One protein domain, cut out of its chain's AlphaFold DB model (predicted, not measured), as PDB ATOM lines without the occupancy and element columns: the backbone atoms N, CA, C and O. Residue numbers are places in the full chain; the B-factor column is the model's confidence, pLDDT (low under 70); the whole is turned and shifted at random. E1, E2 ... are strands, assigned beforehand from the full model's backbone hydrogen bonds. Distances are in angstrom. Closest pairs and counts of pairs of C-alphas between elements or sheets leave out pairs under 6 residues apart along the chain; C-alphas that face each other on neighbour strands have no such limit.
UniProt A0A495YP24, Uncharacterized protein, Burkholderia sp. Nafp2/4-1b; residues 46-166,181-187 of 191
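What this domain is: This is residues 46 to 166 and 181 to 187 of the 191 residues of an uncharacterized protein of Burkholderia sp. Nafp2/4-1b (UniProt A0A495YP24). With little regular structure, the domain is a twisted wall of six antiparallel strands, the hairpin E1-E2 set off beyond one end and part of the long unnamed stretch 91 to 122, about residues 95 to 109, passing over one face. The 128 printed residues have no named helix and strands E1 to E8, all strand, 46 residues; sheet order E3, E8, E4, E5, E6, E7. It is compact, radius of gyration of the C-alphas 15.5 A, spanning 42 by 35 by 31 A.

Where its parts are: E1 is residues 54 to 59, from C-alpha 54 at (168.104, 198.210, 170.955); E2, 62 to 69, bends by 87 degrees at 65. E3 is 88 to 90; E4, 123 to 130, 19.3 A long, bends by 70 degrees at 126. E5 is 139 to 144, E6 147 to 152, E7 161 to 164, E8 182 to 186, to C-alpha 186 at (171.887, 196.359, 160.296).

How they stand to each other: E4 to E7 form a meander, antiparallel neighbours in turn: N 141 and O 126, N 142 and O 149, and N 161 and O 152 are each 2.8 A apart. E8 pairs with E4, N 183 to O 129 2.7 A, and edge strand E3, N 186 to O 89 3.0 A.

The domain as a whole: Residues 167 to 180 are cut out, a 32.1 A C-alpha gap. Links E2 to E3 and E3 to E4 are long. E8 has mean pLDDT 39.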
ATOM      1  N   LEU A  46     163.020 200.866 164.313       92.62
ATOM      2  CA  LEU A  46     163.400 199.796 165.227       92.62
ATOM      3  C   LEU A  46     162.415 198.631 165.099       92.62
ATOM      4  O   LEU A  46     161.201 198.831 165.018       92.62
ATOM      5  N   GLN A  47     162.936 197.411 165.022       91.00
ATOM      6  CA  GLN A  47     162.154 196.179 165.097       91.00
ATOM      7  C   GLN A  47     162.697 195.359 166.252       91.00
ATOM      8  O   GLN A  47     163.704 194.684 166.086       91.00
ATOM      9  N   GLU A  48     162.049 195.427 167.407       91.94
ATOM     10  CA  GLU A  48     162.532 194.801 168.633       91.94
ATOM     11  C   GLU A  48     161.373 194.279 169.491       91.94
ATOM     12  O   GLU A  48     160.287 194.864 169.465       91.94
ATOM     13  N   PRO A  49     161.563 193.179 170.242       90.62
ATOM     14  CA  PRO A  49     160.514 192.627 171.097       90.62
ATOM     15  C   PRO A  49     160.277 193.470 172.355       90.62
ATOM     16  O   PRO A  49     159.187 193.418 172.922       90.62
ATOM     17  N   ALA A  50     161.276 194.235 172.803       93.25
ATOM     18  CA  ALA A  50     161.149 195.184 173.900       93.25
ATOM     19  C   ALA A  50     162.158 196.341 173.745       93.25
ATOM     20  O   ALA A  50     163.227 196.110 173.191       93.25
ATOM     21  N   PRO A  51     161.881 197.557 174.255       93.19
ATOM     22  CA  PRO A  51     162.725 198.743 174.020       93.19
ATOM     23  C   PRO A  51     164.172 198.655 174.529       93.19
ATOM     24  O   PRO A  51     165.041 199.399 174.095       93.19
ATOM     25  N   GLN A  52     164.452 197.777 175.495       94.19
ATOM     26  CA  GLN A  52     165.810 197.554 175.996       94.19
ATOM     27  C   GLN A  52     166.667 196.709 175.047       94.19
ATOM     28  O   GLN A  52     167.869 196.553 175.280       94.19
ATOM     29  N   ASN A  53     166.058 196.118 174.016       93.69
ATOM     30  CA  ASN A  53     166.777 195.282 173.076       93.69
ATOM     31  C   ASN A  53     167.708 196.114 172.204       93.69
ATOM     32  O   ASN A  53     168.840 195.688 172.007       93.69
ATOM     33  N   ILE A  54     167.291 197.293 171.750       95.56
ATOM     34  CA  ILE A  54     168.104 198.210 170.955       95.56
ATOM     35  C   ILE A  54     168.358 199.479 171.761       95.56
ATOM     36  O   ILE A  54     167.497 200.331 171.944       95.56
ATOM     37  N   THR A  55     169.588 199.625 172.240       96.12
ATOM     38  CA  THR A  55     169.990 200.741 173.100       96.12
ATOM     39  C   THR A  55     171.345 201.281 172.686       96.12
ATOM     40  O   THR A  55     172.067 200.687 171.888       96.12
ATOM     41  N   ILE A  56     171.702 202.431 173.238       96.00
ATOM     42  CA  ILE A  56     173.062 202.943 173.169       96.00
ATOM     43  C   ILE A  56     173.810 202.538 174.438       96.00
ATOM     44  O   ILE A  56     173.243 202.561 175.529       96.00
ATOM     45  N   GLY A  57     175.082 202.174 174.307       91.50
ATOM     46  CA  GLY A  57     175.922 201.861 175.453       91.50
ATOM     47  C   GLY A  57     177.404 201.847 175.124       91.50
ATOM     48  O   GLY A  57     177.819 202.074 173.991       91.50
ATOM     49  N   GLU A  58     178.201 201.550 176.138       91.50
ATOM     50  CA  GLU A  58     179.645 201.385 176.022       91.50
ATOM     51  C   GLU A  58     180.009 199.911 176.208       91.50
ATOM     52  O   GLU A  58     179.316 199.162 176.905       91.50
ATOM     53  N   LEU A  59     181.115 199.489 175.596       86.81
ATOM     54  CA  LEU A  59     181.695 198.173 175.835       86.81
ATOM     55  C   LEU A  59     183.125 198.348 176.354       86.81
ATOM     56  O   LEU A  59     183.907 199.068 175.727       86.81
ATOM     57  N   PRO A  60     183.514 197.681 177.458       87.88
ATOM     58  CA  PRO A  60     184.876 197.772 177.959       87.88
ATOM     59  C   PRO A  60     185.896 197.471 176.859       87.88
ATOM     60  O   PRO A  60     185.770 196.479 176.141       87.88
ATOM     61  N   ARG A  61     186.941 198.303 176.768       87.56
ATOM     62  CA  ARG A  61     188.034 198.202 175.778       87.56
ATOM     63  C   ARG A  61     187.644 198.517 174.327       87.56
ATOM     64  O   ARG A  61     188.499 198.389 173.454       87.56
ATOM     65  N   VAL A  62     186.416 198.962 174.066       87.81
ATOM     66  CA  VAL A  62     186.030 199.535 172.772       87.81
ATOM     67  C   VAL A  62     185.776 201.026 172.969       87.81
ATOM     68  O   VAL A  62     184.927 201.385 173.780       87.81
ATOM     69  N   PRO A  63     186.524 201.907 172.287       90.44
ATOM     70  CA  PRO A  63     186.344 203.339 172.452       90.44
ATOM     71  C   PRO A  63     185.036 203.813 171.813       90.44
ATOM     72  O   PRO A  63     184.688 203.396 170.706       90.44
ATOM     73  N   GLY A  64     184.387 204.764 172.481       91.88
ATOM     74  CA  GLY A  64     183.219 205.468 171.969       91.88
ATOM     75  C   GLY A  64     181.892 204.766 172.232       91.88
ATOM     76  O   GLY A  64     181.810 203.673 172.792       91.88
ATOM     77  N   THR A  65     180.840 205.454 171.813       93.69
ATOM     78  CA  THR A  65     179.460 205.042 172.004       93.69
ATOM     79  C   THR A  65     179.052 204.022 170.943       93.69
ATOM     80  O   THR A  65     179.307 204.195 169.751       93.69
ATOM     81  N   LEU A  66     178.418 202.934 171.368       93.81
ATOM     82  CA  LEU A  66     178.021 201.832 170.503       93.81
ATOM     83  C   LEU A  66     176.508 201.678 170.493       93.81
ATOM     84  O   LEU A  66     175.835 201.803 171.516       93.81
ATOM     85  N   LEU A  67     175.987 201.296 169.332       95.38
ATOM     86  CA  LEU A  67     174.676 200.685 169.259       95.38
ATOM     87  C   LEU A  67     174.757 199.259 169.818       95.38
ATOM     88  O   LEU A  67     175.412 198.389 169.240       95.38
ATOM     89  N   LYS A  68     174.063 199.020 170.926       94.44
ATOM     90  CA  LYS A  68     173.896 197.707 171.535       94.44
ATOM     91  C   LYS A  68     172.577 197.110 171.072       94.44
ATOM     92  O   LYS A  68     171.521 197.712 171.246       94.44
ATOM     93  N   VAL A  69     172.640 195.899 170.535       92.94
ATOM     94  CA  VAL A  69     171.449 195.150 170.146       92.94
ATOM     95  C   VAL A  69     171.479 193.791 170.813       92.94
ATOM     96  O   VAL A  69     172.392 193.006 170.573       92.94
ATOM     97  N   THR A  70     170.486 193.529 171.653       90.81
ATOM     98  CA  THR A  70     170.317 192.278 172.385       90.81
ATOM     99  C   THR A  70     169.087 191.517 171.906       90.81
ATOM    100  O   THR A  70     168.163 192.119 171.369       90.81
ATOM    101  N   MET A  71     169.042 190.204 172.121       86.62
ATOM    102  CA  MET A  71     167.857 189.377 171.916       86.62
ATOM    103  C   MET A  71     167.950 188.087 172.731       86.62
ATOM    104  O   MET A  71     168.924 187.343 172.631       86.62
ATOM    105  N   GLN A  72     166.892 187.760 173.472       86.50
ATOM    106  CA  GLN A  72     166.798 186.507 174.221       86.50
ATOM    107  C   GLN A  72     165.765 185.578 173.587       86.50
ATOM    108  O   GLN A  72     164.681 185.994 173.186       86.50
ATOM    109  N   ARG A  73     166.073 184.276 173.552       82.94
ATOM    110  CA  ARG A  73     165.187 183.253 172.963       82.94
ATOM    111  C   ARG A  73     163.815 183.165 173.631       82.94
ATOM    112  O   ARG A  73     162.866 182.731 172.995       82.94
ATOM    113  N   SER A  74     163.735 183.521 174.908       87.31
ATOM    114  CA  SER A  74     162.509 183.499 175.704       87.31
ATOM    115  C   SER A  74     161.616 184.721 175.484       87.31
ATOM    116  O   SER A  74     160.552 184.795 176.093       87.31
ATOM    117  N   GLN A  75     162.029 185.695 174.665       88.50
ATOM    118  CA  GLN A  75     161.224 186.889 174.420       88.50
ATOM    119  C   GLN A  75     159.979 186.581 173.592       88.50
ATOM    120  O   GLN A  75     159.945 185.653 172.784       88.50
ATOM    121  N   ASN A  76     158.950 187.402 173.790       91.25
ATOM    122  CA  ASN A  76     157.752 187.367 172.971       91.25
ATOM    123  C   ASN A  76     157.964 188.211 171.709       91.25
ATOM    124  O   ASN A  76     158.095 189.429 171.786       91.25
ATOM    125  N   PHE A  77     157.949 187.560 170.549       88.75
ATOM    126  CA  PHE A  77     158.117 188.212 169.251       88.75
ATOM    127  C   PHE A  77     156.796 188.484 168.529       88.75
ATOM    128  O   PHE A  77     156.822 188.969 167.405       88.75
ATOM    129  N   GLY A  78     155.636 188.215 169.143       89.75
ATOM    130  CA  GLY A  78     154.328 188.361 168.491       89.75
ATOM    131  C   GLY A  78     154.053 189.761 167.924       89.75
ATOM    132  O   GLY A  78     153.358 189.887 166.922       89.75
ATOM    133  N   GLY A  79     154.647 190.806 168.514       85.69
ATOM    134  CA  GLY A  79     154.568 192.188 168.020       85.69
ATOM    135  C   GLY A  79     155.608 192.560 166.954       85.69
ATOM    136  O   GLY A  79     155.585 193.677 166.441       85.69
ATOM    137  N   VAL A  80     156.527 191.656 166.612       82.25
ATOM    138  CA  VAL A  80     157.683 191.938 165.758       82.25
ATOM    139  C   VAL A  80     157.573 191.154 164.460       82.25
ATOM    140  O   VAL A  80     157.651 189.931 164.465       82.25
ATOM    141  N   ALA A  81     157.408 191.866 163.340       75.25
ATOM    142  CA  ALA A  81     157.494 191.327 161.977       75.25
ATOM    143  C   ALA A  81     156.903 189.908 161.823       75.25
ATOM    144  O   ALA A  81     157.607 188.938 161.517       75.25
ATOM    145  N   SER A  82     155.599 189.801 162.086       78.62
ATOM    146  CA  SER A  82     154.834 188.553 161.980       78.62
ATOM    147  C   SER A  82     155.306 187.428 162.915       78.62
ATOM    148  O   SER A  82     155.205 186.257 162.565       78.62
ATOM    149  N   GLY A  83     155.841 187.756 164.094       82.19
ATOM    150  CA  GLY A  83     156.287 186.764 165.076       82.19
ATOM    151  C   GLY A  83     157.730 186.293 164.898       82.19
ATOM    152  O   GLY A  83     158.195 185.459 165.673       82.19
ATOM    153  N   THR A  84     158.447 186.790 163.886       84.75
ATOM    154  CA  THR A  84     159.810 186.330 163.593       84.75
ATOM    155  C   THR A  84     160.792 186.888 164.625       84.75
ATOM    156  O   THR A  84     160.874 188.113 164.745       84.75
ATOM    157  N   PRO A  85     161.600 186.047 165.302       87.50
ATOM    158  CA  PRO A  85     162.635 186.518 166.214       87.50
ATOM    159  C   PRO A  85     163.615 187.471 165.535       87.50
ATOM    160  O   PRO A  85     164.346 187.066 164.631       87.50
ATOM    161  N   ARG A  86     163.613 188.742 165.948       88.94
ATOM    162  CA  ARG A  86     164.532 189.758 165.429       88.94
ATOM    163  C   ARG A  86     164.693 190.938 166.385       88.94
ATOM    164  O   ARG A  86     163.788 191.267 167.149       88.94
ATOM    165  N   SER A  87     165.856 191.570 166.323       92.31
ATOM    166  CA  SER A  87     166.158 192.867 166.927       92.31
ATOM    167  C   SER A  87     167.020 193.625 165.922       92.31
ATOM    168  O   SER A  87     168.180 193.285 165.723       92.31
ATOM    169  N   GLU A  88     166.421 194.554 165.179       91.69
ATOM    170  CA  GLU A  88     167.045 195.156 163.997       91.69
ATOM    171  C   GLU A  88     166.788 196.658 163.896       91.69
ATOM    172  O   GLU A  88     165.706 197.148 164.233       91.69
ATOM    173  N   ILE A  89     167.764 197.373 163.329       92.50
ATOM    174  CA  ILE A  89     167.594 198.749 162.869       92.50
ATOM    175  C   ILE A  89     167.484 198.764 161.352       92.50
ATOM    176  O   ILE A  89     168.369 198.285 160.638       92.50
ATOM    177  N   SER A  90     166.422 199.392 160.856       89.56
ATOM    178  CA  SER A  90     166.232 199.657 159.437       89.56
ATOM    179  C   SER A  90     166.438 201.133 159.113       89.56
ATOM    180  O   SER A  90     165.804 202.023 159.686       89.56
ATOM    181  N   PHE A  91     167.293 201.374 158.120       90.19
ATOM    182  CA  PHE A  91     167.602 202.702 157.589       90.19
ATOM    183  C   PHE A  91     166.672 203.099 156.443       90.19
ATOM    184  O   PHE A  91     166.779 204.208 155.930       90.19
ATOM    185  N   PHE A  92     165.741 202.227 156.045       83.75
ATOM    186  CA  PHE A  92     164.806 202.457 154.942       83.75
ATOM    187  C   PHE A  92     164.020 203.786 154.996       83.75
ATOM    188  O   PHE A  92     163.741 204.334 153.922       83.75
ATOM    189  N   PRO A  93     163.643 204.333 156.176       86.81
ATOM    190  CA  PRO A  93     163.010 205.653 156.236       86.81
ATOM    191  C   PRO A  93     163.960 206.817 155.921       86.81
ATOM    192  O   PRO A  93     163.497 207.887 155.541       86.81
ATOM    193  N   VAL A  94     165.274 206.622 156.073       87.19
ATOM    194  CA  VAL A  94     166.297 207.660 155.876       87.19
ATOM    195  C   VAL A  94     166.985 207.526 154.521       87.19
ATOM    196  O   VAL A  94     167.301 208.524 153.879       87.19
ATOM    197  N   PHE A  95     167.207 206.297 154.061       86.25
ATOM    198  CA  PHE A  95     167.904 206.025 152.817       86.25
ATOM    199  C   PHE A  95     167.372 204.766 152.133       86.25
ATOM    200  O   PHE A  95     167.085 203.748 152.766       86.25
ATOM    201  N   ARG A  96     167.306 204.832 150.800       83.25
ATOM    202  CA  ARG A  96     167.033 203.689 149.933       83.25
ATOM    203  C   ARG A  96     168.039 203.676 148.795       83.25
ATOM    204  O   ARG A  96     168.248 204.710 148.159       83.25
ATOM    205  N   PHE A  97     168.631 202.523 148.498       79.56
ATOM    206  CA  PHE A  97     169.432 202.418 147.292       79.56
ATOM    207  C   PHE A  97     168.547 202.396 146.052       79.56
ATOM    208  O   PHE A  97     167.409 201.917 146.053       79.56
ATOM    209  N   VAL A  98     169.130 202.895 144.975       82.06
ATOM    210  CA  VAL A  98     168.558 202.925 143.640       82.06
ATOM    211  C   VAL A  98     169.454 202.084 142.747       82.06
ATOM    212  O   VAL A  98     170.675 202.224 142.768       82.06
ATOM    213  N   ASN A  99     168.847 201.203 141.959       79.94
ATOM    214  CA  ASN A  99     169.596 200.321 141.070       79.94
ATOM    215  C   ASN A  99     170.413 201.115 140.040       79.94
ATOM    216  O   ASN A  99     170.023 202.204 139.617       79.94
ATOM    217  N   GLY A 100     171.552 200.549 139.631       81.62
ATOM    218  CA  GLY A 100     172.468 201.179 138.674       81.62
ATOM    219  C   GLY A 100     173.381 202.256 139.269       81.62
ATOM    220  O   GLY A 100     174.037 202.965 138.511       81.62
ATOM    221  N   ARG A 101     173.428 202.386 140.600       83.44
ATOM    222  CA  ARG A 101     174.351 203.276 141.311       83.44
ATOM    223  C   ARG A 101     175.285 202.484 142.214       83.44
ATOM    224  O   ARG A 101     174.890 201.462 142.777       83.44
ATOM    225  N   ASP A 102     176.486 203.018 142.381       85.62
ATOM    226  CA  ASP A 102     177.474 202.493 143.311       85.62
ATOM    227  C   ASP A 102     177.328 203.187 144.664       85.62
ATOM    228  O   ASP A 102     177.115 204.400 144.746       85.62
ATOM    229  N   TYR A 103     177.437 202.401 145.731       85.69
ATOM    230  CA  TYR A 103     177.295 202.879 147.097       85.69
ATOM    231  C   TYR A 103     178.369 202.267 147.984       85.69
ATOM    232  O   TYR A 103     178.643 201.069 147.909       85.69
ATOM    233  N   GLU A 104     178.923 203.083 148.873       88.81
ATOM    234  CA  GLU A 104     179.787 202.623 149.952       88.81
ATOM    235  C   GLU A 104     178.963 202.507 151.234       88.81
ATOM    236  O   GLU A 104     178.348 203.474 151.688       88.81
ATOM    237  N   VAL A 105     178.953 201.313 151.825       88.44
ATOM    238  CA  VAL A 105     178.338 201.060 153.128       88.44
ATOM    239  C   VAL A 105     179.430 200.597 154.068       88.44
ATOM    240  O   VAL A 105     180.125 199.619 153.790       88.44
ATOM    241  N   ARG A 106     179.598 201.313 155.178       89.88
ATOM    242  CA  ARG A 106     180.617 201.017 156.184       89.88
ATOM    243  C   ARG A 106     179.979 200.909 157.547       89.88
ATOM    244  O   ARG A 106     179.289 201.818 157.992       89.88
ATOM    245  N   TRP A 107     180.262 199.798 158.202       90.69
ATOM    246  CA  TRP A 107     179.898 199.550 159.583       90.69
ATOM    247  C   TRP A 107     180.996 198.721 160.242       90.69
ATOM    248  O   TRP A 107     181.854 198.138 159.576       90.69
ATOM    249  N   SER A 108     180.953 198.671 161.564       88.19
ATOM    250  CA  SER A 108     181.785 197.801 162.381       88.19
ATOM    251  C   SER A 108     180.901 197.111 163.403       88.19
ATOM    252  O   SER A 108     180.040 197.751 164.004       88.19
ATOM    253  N   THR A 109     181.137 195.824 163.619       88.75
ATOM    254  CA  THR A 109     180.423 195.028 164.617       88.75
ATOM    255  C   THR A 109     181.429 194.521 165.632       88.75
ATOM    256  O   THR A 109     182.468 193.980 165.254       88.75
ATOM    257  N   VAL A 110     181.108 194.666 166.916       89.12
ATOM    258  CA  VAL A 110     181.844 194.010 167.995       89.12
ATOM    259  C   VAL A 110     180.988 192.873 168.526       89.12
ATOM    260  O   VAL A 110     179.840 193.088 168.905       89.12
ATOM    261  N   ILE A 111     181.552 191.669 168.541       86.62
ATOM    262  CA  ILE A 111     180.946 190.504 169.182       86.62
ATOM    263  C   ILE A 111     181.620 190.359 170.550       86.62
ATOM    264  O   ILE A 111     182.849 190.236 170.586       86.62
ATOM    265  N   PRO A 112     180.870 190.407 171.666       84.62
ATOM    266  CA  PRO A 112     181.437 190.199 172.993       84.62
ATOM    267  C   PRO A 112     182.201 188.873 173.090       84.62
ATOM    268  O   PRO A 112     181.809 187.875 172.485       84.62
ATOM    269  N   ALA A 113     183.291 188.844 173.857       84.69
ATOM    270  CA  ALA A 113     184.136 187.651 173.982       84.69
ATOM    271  C   ALA A 113     183.404 186.450 174.611       84.69
ATOM    272  O   ALA A 113     183.770 185.302 174.378       84.69
ATOM    273  N   ASP A 114     182.368 186.718 175.401       83.19
ATOM    274  CA  ASP A 114     181.491 185.744 176.046       83.19
ATOM    275  C   ASP A 114     180.252 185.390 175.203       83.19
ATOM    276  O   ASP A 114     179.385 184.636 175.656       83.19
ATOM    277  N   TYR A 115     180.168 185.889 173.964       84.75
ATOM    278  CA  TYR A 115     179.057 185.595 173.072       84.75
ATOM    279  C   TYR A 115     178.991 184.106 172.715       84.75
ATOM    280  O   TYR A 115     179.966 183.489 172.283       84.75
ATOM    281  N   ARG A 116     177.795 183.524 172.858       84.38
ATOM    282  CA  ARG A 116     177.526 182.116 172.547       84.38
ATOM    283  C   ARG A 116     176.703 181.999 171.272       84.38
ATOM    284  O   ARG A 116     175.482 182.172 171.311       84.38
ATOM    285  N   PHE A 117     177.382 181.638 170.188       82.25
ATOM    286  CA  PHE A 117     176.769 181.359 168.893       82.25
ATOM    287  C   PHE A 117     175.686 180.282 168.997       82.25
ATOM    288  O   PHE A 117     175.852 179.260 169.669       82.25
ATOM    289  N   ASP A 118     174.572 180.496 168.306       78.25
ATOM    290  CA  ASP A 118     173.563 179.470 168.116       78.25
ATOM    291  C   ASP A 118     174.029 178.404 167.114       78.25
ATOM    292  O   ASP A 118     173.991 178.588 165.903       78.25
ATOM    293  N   ALA A 119     174.431 177.236 167.615       79.19
ATOM    294  CA  ALA A 119     174.816 176.115 166.757       79.19
ATOM    295  C   ALA A 119     173.641 175.509 165.959       79.19
ATOM    296  O   ALA A 119     173.864 174.683 165.077       79.19
ATOM    297  N   ARG A 120     172.383 175.862 166.272       81.38
ATOM    298  CA  ARG A 120     171.200 175.305 165.589       81.38
ATOM    299  C   ARG A 120     170.782 176.103 164.364       81.38
ATOM    300  O   ARG A 120     170.088 175.561 163.510       81.38
ATOM    301  N   GLN A 121     171.154 177.376 164.295       82.44
ATOM    302  CA  GLN A 121     170.733 178.260 163.217       82.44
ATOM    303  C   GLN A 121     171.732 179.404 163.029       82.44
ATOM    304  O   GLN A 121     172.208 179.960 164.015       82.44
ATOM    305  N   PRO A 122     172.022 179.797 161.779       85.75
ATOM    306  CA  PRO A 122     172.778 181.008 161.515       85.75
ATOM    307  C   PRO A 122     172.062 182.257 162.042       85.75
ATOM    308  O   PRO A 122     170.851 182.401 161.880       85.75
ATOM    309  N   GLU A 123     172.827 183.190 162.594       87.94
ATOM    310  CA  GLU A 123     172.346 184.491 163.061       87.94
ATOM    311  C   GLU A 123     172.740 185.560 162.035       87.94
ATOM    312  O   GLU A 123     173.920 185.741 161.742       87.94
ATOM    313  N   LEU A 124     171.772 186.253 161.439       88.25
ATOM    314  CA  LEU A 124     172.029 187.285 160.430       88.25
ATOM    315  C   LEU A 124     172.463 188.576 161.117       88.25
ATOM    316  O   LEU A 124     171.634 189.160 161.775       88.25
ATOM    317  N   ILE A 125     173.694 189.064 160.943       89.69
ATOM    318  CA  ILE A 125     174.193 190.268 161.642       89.69
ATOM    319  C   ILE A 125     174.226 191.563 160.801       89.69
ATOM    320  O   ILE A 125     174.518 192.657 161.288       89.69
ATOM    321  N   ALA A 126     173.987 191.460 159.499       91.31
ATOM    322  CA  ALA A 126     173.754 192.606 158.626       91.31
ATOM    323  C   ALA A 126     173.102 192.126 157.335       91.31
ATOM    324  O   ALA A 126     173.403 191.031 156.859       91.31
ATOM    325  N   GLN A 127     172.258 192.958 156.735       90.25
ATOM    326  CA  GLN A 127     171.689 192.681 155.427       90.25
ATOM    327  C   GLN A 127     171.442 193.950 154.615       90.25
ATOM    328  O   GLN A 127     171.117 195.019 155.132       90.25
ATOM    329  N   LEU A 128     171.554 193.803 153.299       88.12
ATOM    330  CA  LEU A 128     170.988 194.749 152.348       88.12
ATOM    331  C   LEU A 128     169.777 194.051 151.753       88.12
ATOM    332  O   LEU A 128     169.916 192.981 151.157       88.12
ATOM    333  N   HIS A 129     168.596 194.620 151.963       81.62
ATOM    334  CA  HIS A 129     167.331 194.014 151.562       81.62
ATOM    335  C   HIS A 129     166.682 194.851 150.455       81.62
ATOM    336  O   HIS A 129     166.835 196.066 150.418       81.62
ATOM    337  N   GLN A 130     166.000 194.218 149.506       69.19
ATOM    338  CA  GLN A 130     165.323 194.897 148.401       69.19
ATOM    339  C   GLN A 130     163.806 194.863 148.600       69.19
ATOM    340  O   GLN A 130     163.223 193.789 148.637       69.19
ATOM    341  N   GLY A 131     163.158 196.033 148.624       60.78
ATOM    342  CA  GLY A 131     161.695 196.132 148.629       60.78
ATOM    343  C   GLY A 131     161.011 195.911 149.984       60.78
ATOM    344  O   GLY A 131     161.589 196.157 151.041       60.78
ATOM    345  N   GLY A 132     159.718 195.559 149.932       53.72
ATOM    346  CA  GLY A 132     158.908 195.215 151.107       53.72
ATOM    347  C   GLY A 132     159.409 193.946 151.804       53.72
ATOM    348  O   GLY A 132     160.343 193.310 151.334       53.72
ATOM    349  N   ASN A 133     158.781 193.571 152.921       56.16
ATOM    350  CA  ASN A 133     159.195 192.475 153.817       56.16
ATOM    351  C   ASN A 133     159.262 191.058 153.184       56.16
ATOM    352  O   ASN A 133     159.429 190.086 153.920       56.16
ATOM    353  N   ASP A 134     159.145 190.921 151.864       58.47
ATOM    354  CA  ASP A 134     159.036 189.650 151.160       58.47
ATOM    355  C   ASP A 134     160.348 189.264 150.465       58.47
ATOM    356  O   ASP A 134     161.025 190.078 149.837       58.47
ATOM    357  N   GLY A 135     160.692 187.978 150.553       68.50
ATOM    358  CA  GLY A 135     161.886 187.411 149.930       68.50
ATOM    359  C   GLY A 135     163.159 187.523 150.774       68.50
ATOM    360  O   GLY A 135     163.233 188.195 151.804       68.50
ATOM    361  N   SER A 136     164.187 186.789 150.350       73.75
ATOM    362  CA  SER A 136     165.490 186.810 151.016       73.75
ATOM    363  C   SER A 136     166.327 188.017 150.589       73.75
ATOM    364  O   SER A 136     166.270 188.397 149.419       73.75
ATOM    365  N   PRO A 137     167.160 188.575 151.485       81.69
ATOM    366  CA  PRO A 137     167.998 189.716 151.151       81.69
ATOM    367  C   PRO A 137     169.035 189.363 150.065       81.69
ATOM    368  O   PRO A 137     169.626 188.279 150.108       81.69
ATOM    369  N   PRO A 138     169.312 190.277 149.118       84.56
ATOM    370  CA  PRO A 138     170.407 190.129 148.155       84.56
ATOM    371  C   PRO A 138     171.800 190.070 148.779       84.56
ATOM    372  O   PRO A 138     172.719 189.518 148.179       84.56
ATOM    373  N   PHE A 139     171.971 190.638 149.970       88.19
ATOM    374  CA  PHE A 139     173.203 190.535 150.740       88.19
ATOM    375  C   PHE A 139     172.869 190.242 152.195       88.19
ATOM    376  O   PHE A 139     172.099 190.982 152.804       88.19
ATOM    377  N   ALA A 140     173.502 189.224 152.766       90.19
ATOM    378  CA  ALA A 140     173.479 188.969 154.196       90.19
ATOM    379  C   ALA A 140     174.867 188.574 154.708       90.19
ATOM    380  O   ALA A 140     175.578 187.782 154.089       90.19
ATOM    381  N   LEU A 141     175.222 189.106 155.872       90.88
ATOM    382  CA  LEU A 141     176.338 188.657 156.690       90.88
ATOM    383  C   LEU A 141     175.760 187.886 157.873       90.88
ATOM    384  O   LEU A 141     174.895 188.401 158.575       90.88
ATOM    385  N   LEU A 142     176.238 186.668 158.095       90.44
ATOM    386  CA  LEU A 142     175.742 185.774 159.131       90.44
ATOM    387  C   LEU A 142     176.875 185.273 160.025       90.44
ATOM    388  O   LEU A 142     178.022 185.150 159.590       90.44
ATOM    389  N   LEU A 143     176.517 184.923 161.254       88.25
ATOM    390  CA  LEU A 143     177.303 184.114 162.170       88.25
ATOM    391  C   LEU A 143     176.762 182.689 162.131       88.25
ATOM    392  O   LEU A 143     175.591 182.451 162.410       88.25
ATOM    393  N   ASN A 144     177.607 181.739 161.760       87.06
ATOM    394  CA  ASN A 144     177.239 180.340 161.615       87.06
ATOM    395  C   ASN A 144     178.333 179.477 162.239       87.06
ATOM    396  O   ASN A 144     179.444 179.427 161.711       87.06
ATOM    397  N   ASP A 145     178.026 178.835 163.368       84.06
ATOM    398  CA  ASP A 145     178.963 177.951 164.075       84.06
ATOM    399  C   ASP A 145     180.330 178.624 164.340       84.06
ATOM    400  O   ASP A 145     181.397 178.142 163.953       84.06
ATOM    401  N   GLY A 146     180.286 179.835 164.908       81.81
ATOM    402  CA  GLY A 146     181.479 180.632 165.223       81.81
ATOM    403  C   GLY A 146     182.226 181.201 164.010       81.81
ATOM    404  O   GLY A 146     183.338 181.705 164.159       81.81
ATOM    405  N   LYS A 147     181.649 181.125 162.804       86.50
ATOM    406  CA  LYS A 147     182.259 181.616 161.560       86.50
ATOM    407  C   LYS A 147     181.400 182.687 160.911       86.50
ATOM    408  O   LYS A 147     180.175 182.637 160.970       86.50
ATOM    409  N   TYR A 148     182.059 183.609 160.217       88.69
ATOM    410  CA  TYR A 148     181.378 184.544 159.331       88.69
ATOM    411  C   TYR A 148     181.030 183.879 158.006       88.69
ATOM    412  O   TYR A 148     181.863 183.235 157.355       88.69
ATOM    413  N   GLU A 149     179.802 184.106 157.574       91.12
ATOM    414  CA  GLU A 149     179.301 183.668 156.286       91.12
ATOM    415  C   GLU A 149     178.668 184.837 155.544       91.12
ATOM    416  O   GLU A 149     177.876 185.583 156.110       91.12
ATOM    417  N   VAL A 150     179.033 184.995 154.274       90.94
ATOM    418  CA  VAL A 150     178.453 186.011 153.394       90.94
ATOM    419  C   VAL A 150     177.604 185.299 152.351       90.94
ATOM    420  O   VAL A 150     178.107 184.440 151.618       90.94
ATOM    421  N   ASP A 151     176.326 185.657 152.299       88.25
ATOM    422  CA  ASP A 151     175.367 185.223 151.286       88.25
ATOM    423  C   ASP A 151     175.085 186.395 150.342       88.25
ATOM    424  O   ASP A 151     174.568 187.429 150.768       88.25
ATOM    425  N   VAL A 152     175.468 186.245 149.072       87.88
ATOM    426  CA  VAL A 152     175.183 187.216 148.013       87.88
ATOM    427  C   VAL A 152     174.299 186.548 146.975       87.88
ATOM    428  O   VAL A 152     174.667 185.531 146.380       87.88
ATOM    429  N   ARG A 153     173.133 187.135 146.729       81.62
ATOM    430  CA  ARG A 153     172.152 186.638 145.768       81.62
ATOM    431  C   ARG A 153     172.022 187.629 144.626       81.62
ATOM    432  O   ARG A 153     171.880 188.829 144.845       81.62
ATOM    433  N   GLY A 154     172.098 187.110 143.404       69.12
ATOM    434  CA  GLY A 154     171.821 187.896 142.211       69.12
ATOM    435  C   GLY A 154     170.319 188.063 141.970       69.12
ATOM    436  O   GLY A 154     169.487 187.540 142.714       69.12
ATOM    437  N   ALA A 155     169.983 188.781 140.900       63.16
ATOM    438  CA  ALA A 155     168.613 188.881 140.406       63.16
ATOM    439  C   ALA A 155     168.018 187.484 140.103       63.16
ATOM    440  O   ALA A 155     168.779 186.535 139.888       63.16
ATOM    441  N   PRO A 156     166.680 187.333 140.049       55.03
ATOM    442  CA  PRO A 156     166.044 186.084 139.633       55.03
ATOM    443  C   PRO A 156     166.685 185.517 138.354       55.03
ATOM    444  O   PRO A 156     166.783 186.212 137.346       55.03
ATOM    445  N   GLY A 157     167.165 184.270 138.413       49.84
ATOM    446  CA  GLY A 157     167.877 183.603 137.311       49.84
ATOM    447  C   GLY A 157     169.410 183.724 137.338       49.84
ATOM    448  O   GLY A 157     170.078 183.031 136.575       49.84
ATOM    449  N   ALA A 158     169.987 184.538 138.226       52.53
ATOM    450  CA  ALA A 158     171.429 184.589 138.454       52.53
ATOM    451  C   ALA A 158     171.851 183.630 139.590       52.53
ATOM    452  O   ALA A 158     171.117 183.472 140.570       52.53
ATOM    453  N   PRO A 159     173.033 182.993 139.503       53.28
ATOM    454  CA  PRO A 159     173.510 182.091 140.547       53.28
ATOM    455  C   PRO A 159     173.732 182.839 141.869       53.28
ATOM    456  O   PRO A 159     174.348 183.907 141.900       53.28
ATOM    457  N   SER A 160     173.255 182.265 142.975       64.12
ATOM    458  CA  SER A 160     173.625 182.715 144.317       64.12
ATOM    459  C   SER A 160     175.052 182.274 144.643       64.12
ATOM    460  O   SER A 160     175.520 181.218 144.207       64.12
ATOM    461  N   ARG A 161     175.769 183.088 145.418       70.50
ATOM    462  CA  ARG A 161     177.126 182.784 145.864       70.50
ATOM    463  C   ARG A 161     177.196 182.895 147.376       70.50
ATOM    464  O   ARG A 161     177.138 183.983 147.941       70.50
ATOM    465  N   ARG A 162     177.396 181.748 148.021       70.12
ATOM    466  CA  ARG A 162     177.704 181.665 149.447       70.12
ATOM    467  C   ARG A 162     179.202 181.497 149.618       70.12
ATOM    468  O   ARG A 162     179.813 180.653 148.962       70.12
ATOM    469  N   SER A 163     179.808 182.302 150.476       74.50
ATOM    470  CA  SER A 163     181.228 182.172 150.790       74.50
ATOM    471  C   SER A 163     181.441 182.169 152.294       74.50
ATOM    472  O   SER A 163     180.888 182.987 153.028       74.50
ATOM    473  N   ARG A 164     182.264 181.226 152.751       68.06
ATOM    474  CA  ARG A 164     182.784 181.205 154.115       68.06
ATOM    475  C   ARG A 164     184.129 181.900 154.084       68.06
ATOM    476  O   ARG A 164     185.033 181.454 153.378       68.06
ATOM    477  N   SER A 165     184.254 183.003 154.804       55.44
ATOM    478  CA  SER A 165     185.532 183.701 154.871       55.44
ATOM    479  C   SER A 165     186.384 183.095 155.982       55.44
ATOM    480  O   SER A 165     186.100 183.277 157.159       55.44
ATOM    481  N   ALA A 166     187.464 182.416 155.595       51.25
ATOM    482  CA  ALA A 166     188.753 182.601 156.251       51.25
ATOM    483  C   ALA A 166     189.495 183.636 155.397       51.25
ATOM    484  O   ALA A 166     189.568 183.463 154.180       51.25
ATOM    485  N   GLY A 181     163.550 199.754 144.601       28.44
ATOM    486  CA  GLY A 181     164.293 200.441 145.667       28.44
ATOM    487  C   GLY A 181     164.799 199.473 146.745       28.44
ATOM    488  O   GLY A 181     164.069 198.586 147.183       28.44
ATOM    489  N   ILE A 182     166.043 199.650 147.180       30.16
ATOM    490  CA  ILE A 182     166.738 198.789 148.149       30.16
ATOM    491  C   ILE A 182     166.743 199.473 149.533       30.16
ATOM    492  O   ILE A 182     166.970 200.671 149.606       30.16
ATOM    493  N   GLY A 183     166.540 198.763 150.640       33.66
ATOM    494  CA  GLY A 183     166.733 199.247 152.016       33.66
ATOM    495  C   GLY A 183     167.950 198.609 152.707       33.66
ATOM    496  O   GLY A 183     168.399 197.525 152.339       33.66
ATOM    497  N   GLN A 184     168.507 199.274 153.722       40.25
ATOM    498  CA  GLN A 184     169.543 198.697 154.596       40.25
ATOM    499  C   GLN A 184     168.930 198.269 155.928       40.25
ATOM    500  O   GLN A 184     168.175 199.042 156.530       40.25
ATOM    501  N   THR A 185     169.313 197.086 156.409       47.12
ATOM    502  CA  THR A 185     169.026 196.640 157.774       47.12
ATOM    503  C   THR A 185     170.323 196.151 158.413       47.12
ATOM    504  O   THR A 185     170.940 195.194 157.948       47.12
ATOM    505  N   ILE A 186     170.755 196.816 159.483       45.81
ATOM    506  CA  ILE A 186     171.887 196.359 160.296       45.81
ATOM    507  C   ILE A 186     171.290 195.759 161.563       45.81
ATOM    508  O   ILE A 186     170.499 196.405 162.252       45.81
ATOM    509  N   ALA A 187     171.650 194.516 161.854       44.78
ATOM    510  CA  ALA A 187     171.121 193.771 162.981       44.78
ATOM    511  C   ALA A 187     172.301 193.265 163.811       44.78
ATOM    512  O   ALA A 187     172.939 192.306 163.430       44.78
TER     513      ALA A 187